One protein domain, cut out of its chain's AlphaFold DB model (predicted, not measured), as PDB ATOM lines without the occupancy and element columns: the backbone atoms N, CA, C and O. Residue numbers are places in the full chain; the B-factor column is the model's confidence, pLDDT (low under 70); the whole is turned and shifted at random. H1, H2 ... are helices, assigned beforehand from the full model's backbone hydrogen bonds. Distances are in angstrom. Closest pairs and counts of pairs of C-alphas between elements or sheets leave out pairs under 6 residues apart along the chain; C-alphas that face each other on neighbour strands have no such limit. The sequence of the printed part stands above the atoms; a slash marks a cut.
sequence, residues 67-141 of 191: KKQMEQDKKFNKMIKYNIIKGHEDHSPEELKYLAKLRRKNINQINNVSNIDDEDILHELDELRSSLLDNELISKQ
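What this domain is: This is residues 67 to 141 of the 191 residues of the protein "Regulator of rDNA transcription 14" of Suhomyces tanzawaensis NRRL Y-17324 (UniProt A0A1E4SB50). Three helices, H1, H2 and H3, are strung one after another in an open zigzag with no common core. H1 and H2 make a corner near their ends, and H3 reaches away beyond H2. The printed part has 75 residues and no named strand; the class is all helix. It is extended, with a radius of gyration of the C-alphas of 22.1 A, and spans 59 by 35 by 20 A.

How they stand to each other: H1, residues 67 to 87, and H2, residues 93 to 114, are close but not clearly touching; their closest C-alphas, of Ile 85 and Glu 95, are 7.0 A apart. Their lines stand at 70.3 degrees, only just about perpendicular. H3, residues 119 to 140, is apart from both. Every O i to N i+4 pair is within hydrogen-bond range in H1, H2 and H3.

Where its parts are: H1 begins at C-alpha 67 (22.843, 50.786, 9.768) and is 30.1 A long. H2 is 31.4 A long. H3, 31.2 A long, ends at C-alpha 140 (7.917, 15.003, 58.522).

The domain as a whole: The farthest C-alphas, of Gln 69 and Gln 141, are 64.5 A apart. Both links are tight, and the printed part has no cut. Residues 135 to 141 have pLDDT under 70.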
ATOM      1  N   LYS A  67      23.702  51.508   8.809       92.94
ATOM      2  CA  LYS A  67      22.843  50.786   9.768       92.94
ATOM      3  C   LYS A  67      23.580  50.436  11.063       92.94
ATOM      4  O   LYS A  67      23.034  50.656  12.139       92.94
ATOM      5  N   LYS A  68      24.820  49.944  10.968       95.00
ATOM      6  CA  LYS A  68      25.648  49.631  12.143       95.00
ATOM      7  C   LYS A  68      25.959  50.875  12.977       95.00
ATOM      8  O   LYS A  68      25.822  50.810  14.193       95.00
ATOM      9  N   GLN A  69      26.328  51.991  12.344       94.00
ATOM     10  CA  GLN A  69      26.528  53.263  13.047       94.00
ATOM     11  C   GLN A  69      25.236  53.729  13.720       94.00
ATOM     12  O   GLN A  69      25.229  53.951  14.920       94.00
ATOM     13  N   MET A  70      24.106  53.713  13.009       94.12
ATOM     14  CA  MET A  70      22.801  54.069  13.579       94.12
ATOM     15  C   MET A  70      22.413  53.187  14.778       94.12
ATOM     16  O   MET A  70      21.774  53.658  15.715       94.12
ATOM     17  N   GLU A  71      22.756  51.897  14.773       94.31
ATOM     18  CA  GLU A  71      22.552  51.010  15.925       94.31
ATOM     19  C   GLU A  71      23.489  51.332  17.094       94.31
ATOM     20  O   GLU A  71      23.055  51.279  18.248       94.31
ATOM     21  N   GLN A  72      24.749  51.672  16.818       95.06
ATOM     22  CA  GLN A  72      25.706  52.121  17.830       95.06
ATOM     23  C   GLN A  72      25.252  53.440  18.463       95.06
ATOM     24  O   GLN A  72      25.171  53.518  19.687       95.06
ATOM     25  N   ASP A  73      24.828  54.407  17.653       95.00
ATOM     26  CA  ASP A  73      24.310  55.698  18.112       95.00
ATOM     27  C   ASP A  73      23.037  55.516  18.945       95.00
ATOM     28  O   ASP A  73      22.882  56.123  20.001       95.00
ATOM     29  N   LYS A  74      22.133  54.608  18.545       96.44
ATOM     30  CA  LYS A  74      20.951  54.255  19.353       96.44
ATOM     31  C   LYS A  74      21.332  53.685  20.718       96.44
ATOM     32  O   LYS A  74      20.701  54.035  21.716       96.44
ATOM     33  N   LYS A  75      22.331  52.798  20.776       95.19
ATOM     34  CA  LYS A  75      22.827  52.232  22.042       95.19
ATOM     35  C   LYS A  75      23.462  53.315  22.910       95.19
ATOM     36  O   LYS A  75      23.158  53.383  24.098       95.19
ATOM     37  N   PHE A  76      24.270  54.177  22.308       96.56
ATOM     38  CA  PHE A  76      24.922  55.288  22.987       96.56
ATOM     39  C   PHE A  76      23.907  56.292  23.546       96.56
ATOM     40  O   PHE A  76      23.918  56.576  24.740       96.56
ATOM     41  N   ASN A  77      22.931  56.717  22.742       95.00
ATOM     42  CA  ASN A  77      21.843  57.591  23.186       95.00
ATOM     43  C   ASN A  77      21.025  56.960  24.318       95.00
ATOM     44  O   ASN A  77      20.627  57.644  25.261       95.00
ATOM     45  N   LYS A  78      20.792  55.640  24.269       93.81
ATOM     46  CA  LYS A  78      20.133  54.913  25.362       93.81
ATOM     47  C   LYS A  78      20.973  54.931  26.643       93.81
ATOM     48  O   LYS A  78      20.401  55.078  27.720       93.81
ATOM     49  N   MET A  79      22.294  54.798  26.533       95.69
ATOM     50  CA  MET A  79      23.220  54.864  27.666       95.69
ATOM     51  C   MET A  79      23.263  56.266  28.282       95.69
ATOM     52  O   MET A  79      23.150  56.389  29.498       95.69
ATOM     53  N   ILE A  80      23.334  57.315  27.455       94.69
ATOM     54  CA  ILE A  80      23.234  58.704  27.921       94.69
ATOM     55  C   ILE A  80      21.912  58.911  28.655       94.69
ATOM     56  O   ILE A  80      21.911  59.343  29.803       94.69
ATOM     57  N   LYS A  81      20.789  58.538  28.028       92.50
ATOM     58  CA  LYS A  81      19.460  58.673  28.632       92.50
ATOM     59  C   LYS A  81      19.367  57.948  29.975       92.50
ATOM     60  O   LYS A  81      18.766  58.470  30.905       92.50
ATOM     61  N   TYR A  82      19.952  56.757  30.081       93.50
ATOM     62  CA  TYR A  82      20.010  56.018  31.339       93.50
ATOM     63  C   TYR A  82      20.804  56.772  32.409       93.50
ATOM     64  O   TYR A  82      20.305  56.915  33.517       93.50
ATOM     65  N   ASN A  83      21.994  57.278  32.082       94.06
ATOM     66  CA  ASN A  83      22.824  58.010  33.039       94.06
ATOM     67  C   ASN A  83      22.163  59.317  33.498       94.06
ATOM     68  O   ASN A  83      22.231  59.631  34.679       94.06
ATOM     69  N   ILE A  84      21.490  60.031  32.589       92.44
ATOM     70  CA  ILE A  84      20.724  61.242  32.912       92.44
ATOM     71  C   ILE A  84      19.599  60.907  33.894       92.44
ATOM     72  O   ILE A  84      19.566  61.451  34.989       92.44
ATOM     73  N   ILE A  85      18.728  59.954  33.542       92.06
ATOM     74  CA  ILE A  85      17.592  59.573  34.396       92.06
ATOM     75  C   ILE A  85      18.081  59.038  35.745       92.06
ATOM     76  O   ILE A  85      17.476  59.325  36.768       92.06
ATOM     77  N   LYS A  86      19.176  58.271  35.762       92.69
ATOM     78  CA  LYS A  86      19.765  57.739  36.995       92.69
ATOM     79  C   LYS A  86      20.326  58.843  37.902       92.69
ATOM     80  O   LYS A  86      20.377  58.639  39.108       92.69
ATOM     81  N   GLY A  87      20.787  59.952  37.326       89.50
ATOM     82  CA  GLY A  87      21.339  61.089  38.060       89.50
ATOM     83  C   GLY A  87      20.293  62.081  38.574       89.50
ATOM     84  O   GLY A  87      20.635  62.910  39.409       89.50
ATOM     85  N   HIS A  88      19.045  62.018  38.099       92.31
ATOM     86  CA  HIS A  88      17.954  62.835  38.631       92.31
ATOM     87  C   HIS A  88      17.423  62.236  39.939       92.31
ATOM     88  O   HIS A  88      16.989  61.085  39.949       92.31
ATOM     89  N   GLU A  89      17.426  63.024  41.019       83.50
ATOM     90  CA  GLU A  89      16.749  62.658  42.272       83.50
ATOM     91  C   GLU A  89      15.225  62.798  42.136       83.50
ATOM     92  O   GLU A  89      14.487  61.879  42.487       83.50
ATOM     93  N   ASP A  90      14.767  63.888  41.509       88.62
ATOM     94  CA  ASP A  90      13.364  64.113  41.161       88.62
ATOM     95  C   ASP A  90      13.140  63.909  39.660       88.62
ATOM     96  O   ASP A  90      13.622  64.668  38.815       88.62
ATOM     97  N   HIS A  91      12.392  62.864  39.310       90.06
ATOM     98  CA  HIS A  91      12.121  62.530  37.915       90.06
ATOM     99  C   HIS A  91      11.083  63.462  37.285       90.06
ATOM    100  O   HIS A  91       9.983  63.656  37.808       90.06
ATOM    101  N   SER A  92      11.388  63.944  36.080       92.94
ATOM    102  CA  SER A  92      10.430  64.687  35.252       92.94
ATOM    103  C   SER A  92       9.211  63.812  34.895       92.94
ATOM    104  O   SER A  92       9.347  62.588  34.754       92.94
ATOM    105  N   PRO A  93       8.004  64.380  34.683       92.81
ATOM    106  CA  PRO A  93       6.813  63.610  34.297       92.81
ATOM    107  C   PRO A  93       7.031  62.713  33.064       92.81
ATOM    108  O   PRO A  93       6.482  61.609  32.977       92.81
ATOM    109  N   GLU A  94       7.864  63.144  32.116       90.38
ATOM    110  CA  GLU A  94       8.214  62.340  30.942       90.38
ATOM    111  C   GLU A  94       9.085  61.127  31.293       90.38
ATOM    112  O   GLU A  94       8.899  60.030  30.746       90.38
ATOM    113  N   GLU A  95      10.014  61.302  32.232       91.12
ATOM    114  CA  GLU A  95      10.872  60.235  32.743       91.12
ATOM    115  C   GLU A  95      10.046  59.212  33.516       91.12
ATOM    116  O   GLU A  95      10.174  58.013  33.260       91.12
ATOM    117  N   LEU A  96       9.114  59.663  34.359       92.88
ATOM    118  CA  LEU A  96       8.183  58.791  35.078       92.88
ATOM    119  C   LEU A  96       7.350  57.933  34.119       92.88
ATOM    120  O   LEU A  96       7.248  56.715  34.295       92.88
ATOM    121  N   LYS A  97       6.808  58.530  33.051       95.25
ATOM    122  CA  LYS A  97       6.066  57.791  32.016       95.25
ATOM    123  C   LYS A  97       6.950  56.756  31.316       95.25
ATOM    124  O   LYS A  97       6.513  55.631  31.049       95.25
ATOM    125  N   TYR A  98       8.198  57.115  31.021       92.38
ATOM    126  CA  TYR A  98       9.173  56.202  30.429       92.38
ATOM    127  C   TYR A  98       9.536  55.043  31.374       92.38
ATOM    128  O   TYR A  98       9.539  53.886  30.941       92.38
ATOM    129  N   LEU A  99       9.765  55.318  32.659       93.00
ATOM    130  CA  LEU A  99      10.050  54.319  33.690       93.00
ATOM    131  C   LEU A  99       8.859  53.384  33.925       93.00
ATOM    132  O   LEU A  99       9.043  52.170  34.003       93.00
ATOM    133  N   ALA A 100       7.632  53.905  33.953       95.44
ATOM    134  CA  ALA A 100       6.423  53.089  34.042       95.44
ATOM    135  C   ALA A 100       6.301  52.128  32.846       95.44
ATOM    136  O   ALA A 100       5.991  50.946  33.013       95.44
ATOM    137  N   LYS A 101       6.613  52.607  31.633       96.00
ATOM    138  CA  LYS A 101       6.656  51.764  30.430       96.00
ATOM    139  C   LYS A 101       7.732  50.680  30.526       96.00
ATOM    140  O   LYS A 101       7.468  49.544  30.134       96.00
ATOM    141  N   LEU A 102       8.923  51.007  31.030       93.69
ATOM    142  CA  LEU A 102       9.989  50.026  31.258       93.69
ATOM    143  C   LEU A 102       9.581  48.979  32.293       93.69
ATOM    144  O   LEU A 102       9.752  47.792  32.042       93.69
ATOM    145  N   ARG A 103       8.973  49.402  33.403       94.88
ATOM    146  CA  ARG A 103       8.481  48.507  34.454       94.88
ATOM    147  C   ARG A 103       7.498  47.484  33.896       94.88
ATOM    148  O   ARG A 103       7.701  46.293  34.090       94.88
ATOM    149  N   ARG A 104       6.492  47.936  33.136       95.81
ATOM    150  CA  ARG A 104       5.514  47.044  32.485       95.81
ATOM    151  C   ARG A 104       6.189  46.030  31.560       95.81
ATOM    152  O   ARG A 104       5.883  44.850  31.624       95.81
ATOM    153  N   LYS A 105       7.137  46.475  30.729       95.06
ATOM    154  CA  LYS A 105       7.874  45.576  29.827       95.06
ATOM    155  C   LYS A 105       8.703  44.539  30.579       95.06
ATOM    156  O   LYS A 105       8.694  43.381  30.189       95.06
ATOM    157  N   ASN A 106       9.396  44.958  31.632       93.62
ATOM    158  CA  ASN A 106      10.241  44.069  32.419       93.62
ATOM    159  C   ASN A 106       9.403  43.039  33.182       93.62
ATOM    160  O   ASN A 106       9.755  41.870  33.166       93.62
ATOM    161  N   ILE A 107       8.282  43.453  33.786       92.50
ATOM    162  CA  ILE A 107       7.344  42.535  34.452       92.50
ATOM    163  C   ILE A 107       6.828  41.503  33.452       92.50
ATOM    164  O   ILE A 107       6.921  40.314  33.718       92.50
ATOM    165  N   ASN A 108       6.369  41.936  32.276       90.75
ATOM    166  CA  ASN A 108       5.883  41.006  31.259       90.75
ATOM    167  C   ASN A 108       6.985  40.043  30.798       90.75
ATOM    168  O   ASN A 108       6.733  38.860  30.643       90.75
ATOM    169  N   GLN A 109       8.218  40.522  30.611       90.25
ATOM    170  CA  GLN A 109       9.329  39.654  30.222       90.25
ATOM    171  C   GLN A 109       9.683  38.633  31.312       90.25
ATOM    172  O   GLN A 109      10.005  37.500  30.981       90.25
ATOM    173  N   ILE A 110       9.627  39.023  32.589       90.00
ATOM    174  CA  ILE A 110       9.842  38.103  33.713       90.00
ATOM    175  C   ILE A 110       8.717  37.071  33.757       90.00
ATOM    176  O   ILE A 110       9.007  35.883  33.795       90.00
ATOM    177  N   ASN A 111       7.462  37.516  33.669       87.44
ATOM    178  CA  ASN A 111       6.295  36.641  33.710       87.44
ATOM    179  C   ASN A 111       6.295  35.635  32.554       87.44
ATOM    180  O   ASN A 111       6.031  34.467  32.779       87.44
ATOM    181  N   ASN A 112       6.662  36.058  31.342       84.50
ATOM    182  CA  ASN A 112       6.763  35.160  30.188       84.50
ATOM    183  C   ASN A 112       7.891  34.121  30.322       84.50
ATOM    184  O   ASN A 112       7.895  33.129  29.610       84.50
ATOM    185  N   VAL A 113       8.903  34.376  31.158       83.12
ATOM    186  CA  VAL A 113       9.980  33.407  31.418       83.12
ATOM    187  C   VAL A 113       9.628  32.507  32.603       83.12
ATOM    188  O   VAL A 113      10.049  31.354  32.630       83.12
ATOM    189  N   SER A 114       8.902  33.024  33.597       80.06
ATOM    190  CA  SER A 114       8.530  32.275  34.800       80.06
ATOM    191  C   SER A 114       7.295  31.405  34.615       80.06
ATOM    192  O   SER A 114       7.200  30.356  35.247       80.06
ATOM    193  N   ASN A 115       6.341  31.855  33.803       78.19
ATOM    194  CA  ASN A 115       5.078  31.168  33.607       78.19
ATOM    195  C   ASN A 115       5.196  30.248  32.399       78.19
ATOM    196  O   ASN A 115       5.744  30.617  31.364       78.19
ATOM    197  N   ILE A 116       4.688  29.034  32.565       75.31
ATOM    198  CA  ILE A 116       4.478  28.115  31.458       75.31
ATOM    199  C   ILE A 116       3.231  28.632  30.735       75.31
ATOM    200  O   ILE A 116       2.206  28.844  31.370       75.31
ATOM    201  N   ASP A 117       3.336  28.901  29.434       72.62
ATOM    202  CA  ASP A 117       2.227  29.463  28.641       72.62
ATOM    203  C   ASP A 117       1.054  28.474  28.463       72.62
ATOM    204  O   ASP A 117      -0.027  28.865  28.033       72.62
ATOM    205  N   ASP A 118       1.276  27.199  28.783       82.81
ATOM    206  CA  ASP A 118       0.292  26.124  28.710       82.81
ATOM    207  C   ASP A 118      -0.393  25.925  30.073       82.81
ATOM    208  O   ASP A 118       0.235  25.486  31.045       82.81
ATOM    209  N   GLU A 119      -1.676  26.289  30.140       82.50
ATOM    210  CA  GLU A 119      -2.495  26.205  31.356       82.50
ATOM    211  C   GLU A 119      -2.682  24.757  31.833       82.50
ATOM    212  O   GLU A 119      -2.701  24.523  33.044       82.50
ATOM    213  N   ASP A 120      -2.730  23.785  30.915       81.81
ATOM    214  CA  ASP A 120      -2.905  22.372  31.260       81.81
ATOM    215  C   ASP A 120      -1.643  21.837  31.958       81.81
ATOM    216  O   ASP A 120      -1.711  21.221  33.024       81.81
ATOM    217  N   ILE A 121      -0.464  22.178  31.424       84.75
ATOM    218  CA  ILE A 121       0.826  21.810  32.028       84.75
ATOM    219  C   ILE A 121       1.020  22.512  33.377       84.75
ATOM    220  O   ILE A 121       1.562  21.910  34.306       84.75
ATOM    221  N   LEU A 122       0.593  23.773  33.517       86.69
ATOM    222  CA  LEU A 122       0.634  24.473  34.806       86.69
ATOM    223  C   LEU A 122      -0.190  23.743  35.867       86.69
ATOM    224  O   LEU A 122       0.308  23.548  36.978       86.69
ATOM    225  N   HIS A 123      -1.406  23.318  35.522       87.62
ATOM    226  CA  HIS A 123      -2.279  22.597  36.442       87.62
ATOM    227  C   HIS A 123      -1.660  21.263  36.878       87.62
ATOM    228  O   HIS A 123      -1.587  20.985  38.076       87.62
ATOM    229  N   GLU A 124      -1.155  20.463  35.934       88.06
ATOM    230  CA  GLU A 124      -0.479  19.196  36.247       88.06
ATOM    231  C   GLU A 124       0.749  19.405  37.144       88.06
ATOM    232  O   GLU A 124       0.979  18.662  38.102       88.06
ATOM    233  N   LEU A 125       1.550  20.434  36.864       88.38
ATOM    234  CA  LEU A 125       2.762  20.731  37.623       88.38
ATOM    235  C   LEU A 125       2.422  21.214  39.042       88.38
ATOM    236  O   LEU A 125       3.089  20.819  40.001       88.38
ATOM    237  N   ASP A 126       1.380  22.027  39.201       88.81
ATOM    238  CA  ASP A 126       0.919  22.468  40.516       88.81
ATOM    239  C   ASP A 126       0.285  21.322  41.324       88.81
ATOM    240  O   ASP A 126       0.554  21.199  42.525       88.81
ATOM    241  N   GLU A 127      -0.441  20.408  40.677       90.94
ATOM    242  CA  GLU A 127      -0.925  19.177  41.305       90.94
ATOM    243  C   GLU A 127       0.248  18.292  41.766       90.94
ATOM    244  O   GLU A 127       0.303  17.885  42.930       90.94
ATOM    245  N   LEU A 128       1.265  18.088  40.925       88.88
ATOM    246  CA  LEU A 128       2.480  17.357  41.302       88.88
ATOM    247  C   LEU A 128       3.240  18.026  42.453       88.88
ATOM    248  O   LEU A 128       3.703  17.337  43.367       88.88
ATOM    249  N   ARG A 129       3.357  19.360  42.446       88.06
ATOM    250  CA  ARG A 129       3.969  20.125  43.546       88.06
ATOM    251  C   ARG A 129       3.209  19.923  44.849       88.06
ATOM    252  O   ARG A 129       3.852  19.686  45.871       88.06
ATOM    253  N   SER A 130       1.877  19.993  44.824       88.44
ATOM    254  CA  SER A 130       1.055  19.748  46.016       88.44
ATOM    255  C   SER A 130       1.202  18.315  46.524       88.44
ATOM    256  O   SER A 130       1.467  18.121  47.706       88.44
ATOM    257  N   SER A 131       1.173  17.323  45.632       86.19
ATOM    258  CA  SER A 131       1.346  15.912  45.984       86.19
ATOM    259  C   SER A 131       2.715  15.641  46.615       86.19
ATOM    260  O   SER A 131       2.816  14.964  47.638       86.19
ATOM    261  N   LEU A 132       3.794  16.202  46.061       83.62
ATOM    262  CA  LEU A 132       5.135  16.077  46.639       83.62
ATOM    263  C   LEU A 132       5.250  16.777  47.995       83.62
ATOM    264  O   LEU A 132       5.796  16.191  48.931       83.62
ATOM    265  N   LEU A 133       4.718  17.997  48.119       81.31
ATOM    266  CA  LEU A 133       4.699  18.726  49.387       81.31
ATOM    267  C   LEU A 133       3.924  17.959  50.452       81.31
ATOM    268  O   LEU A 133       4.422  17.823  51.568       81.31
ATOM    269  N   ASP A 134       2.761  17.416  50.110       78.44
ATOM    270  CA  ASP A 134       1.965  16.600  51.015       78.44
ATOM    271  C   ASP A 134       2.722  15.334  51.404       78.44
ATOM    272  O   ASP A 134       2.831  15.043  52.587       78.44
ATOM    273  N   ASN A 135       3.349  14.621  50.470       69.50
ATOM    274  CA  ASN A 135       4.133  13.426  50.793       69.50
ATOM    275  C   ASN A 135       5.347  13.733  51.694       69.50
ATOM    276  O   ASN A 135       5.611  13.008  52.661       69.50
ATOM    277  N   GLU A 136       6.067  14.829  51.442       64.75
ATOM    278  CA  GLU A 136       7.192  15.251  52.279       64.75
ATOM    279  C   GLU A 136       6.746  15.762  53.657       64.75
ATOM    280  O   GLU A 136       7.366  15.414  54.669       64.75
ATOM    281  N   LEU A 137       5.664  16.543  53.727       59.84
ATOM    282  CA  LEU A 137       5.081  17.036  54.976       59.84
ATOM    283  C   LEU A 137       4.441  15.899  55.781       59.84
ATOM    284  O   LEU A 137       4.621  15.856  56.994       59.84
ATOM    285  N   ILE A 138       3.776  14.936  55.143       55.84
ATOM    286  CA  ILE A 138       3.233  13.726  55.780       55.84
ATOM    287  C   ILE A 138       4.371  12.849  56.326       55.84
ATOM    288  O   ILE A 138       4.210  12.246  57.388       55.84
ATOM    289  N   SER A 139       5.543  12.821  55.676       54.12
ATOM    290  CA  SER A 139       6.726  12.123  56.207       54.12
ATOM    291  C   SER A 139       7.370  12.832  57.411       54.12
ATOM    292  O   SER A 139       7.927  12.170  58.288       54.12
ATOM    293  N   LYS A 140       7.283  14.171  57.480       55.62
ATOM    294  CA  LYS A 140       7.917  15.003  58.522       55.62
ATOM    295  C   LYS A 140       6.987  15.371  59.681       55.62
ATOM    296  O   LYS A 140       7.466  15.752  60.748       55.62
ATOM    297  N   GLN A 141       5.673  15.269  59.512       53.88
ATOM    298  CA  GLN A 141       4.715  15.455  60.597       53.88
ATOM    299  C   GLN A 141       4.605  14.145  61.391       53.88
ATOM    300  O   GLN A 141       4.203  13.123  60.830       53.88
TER     301      GLN A 141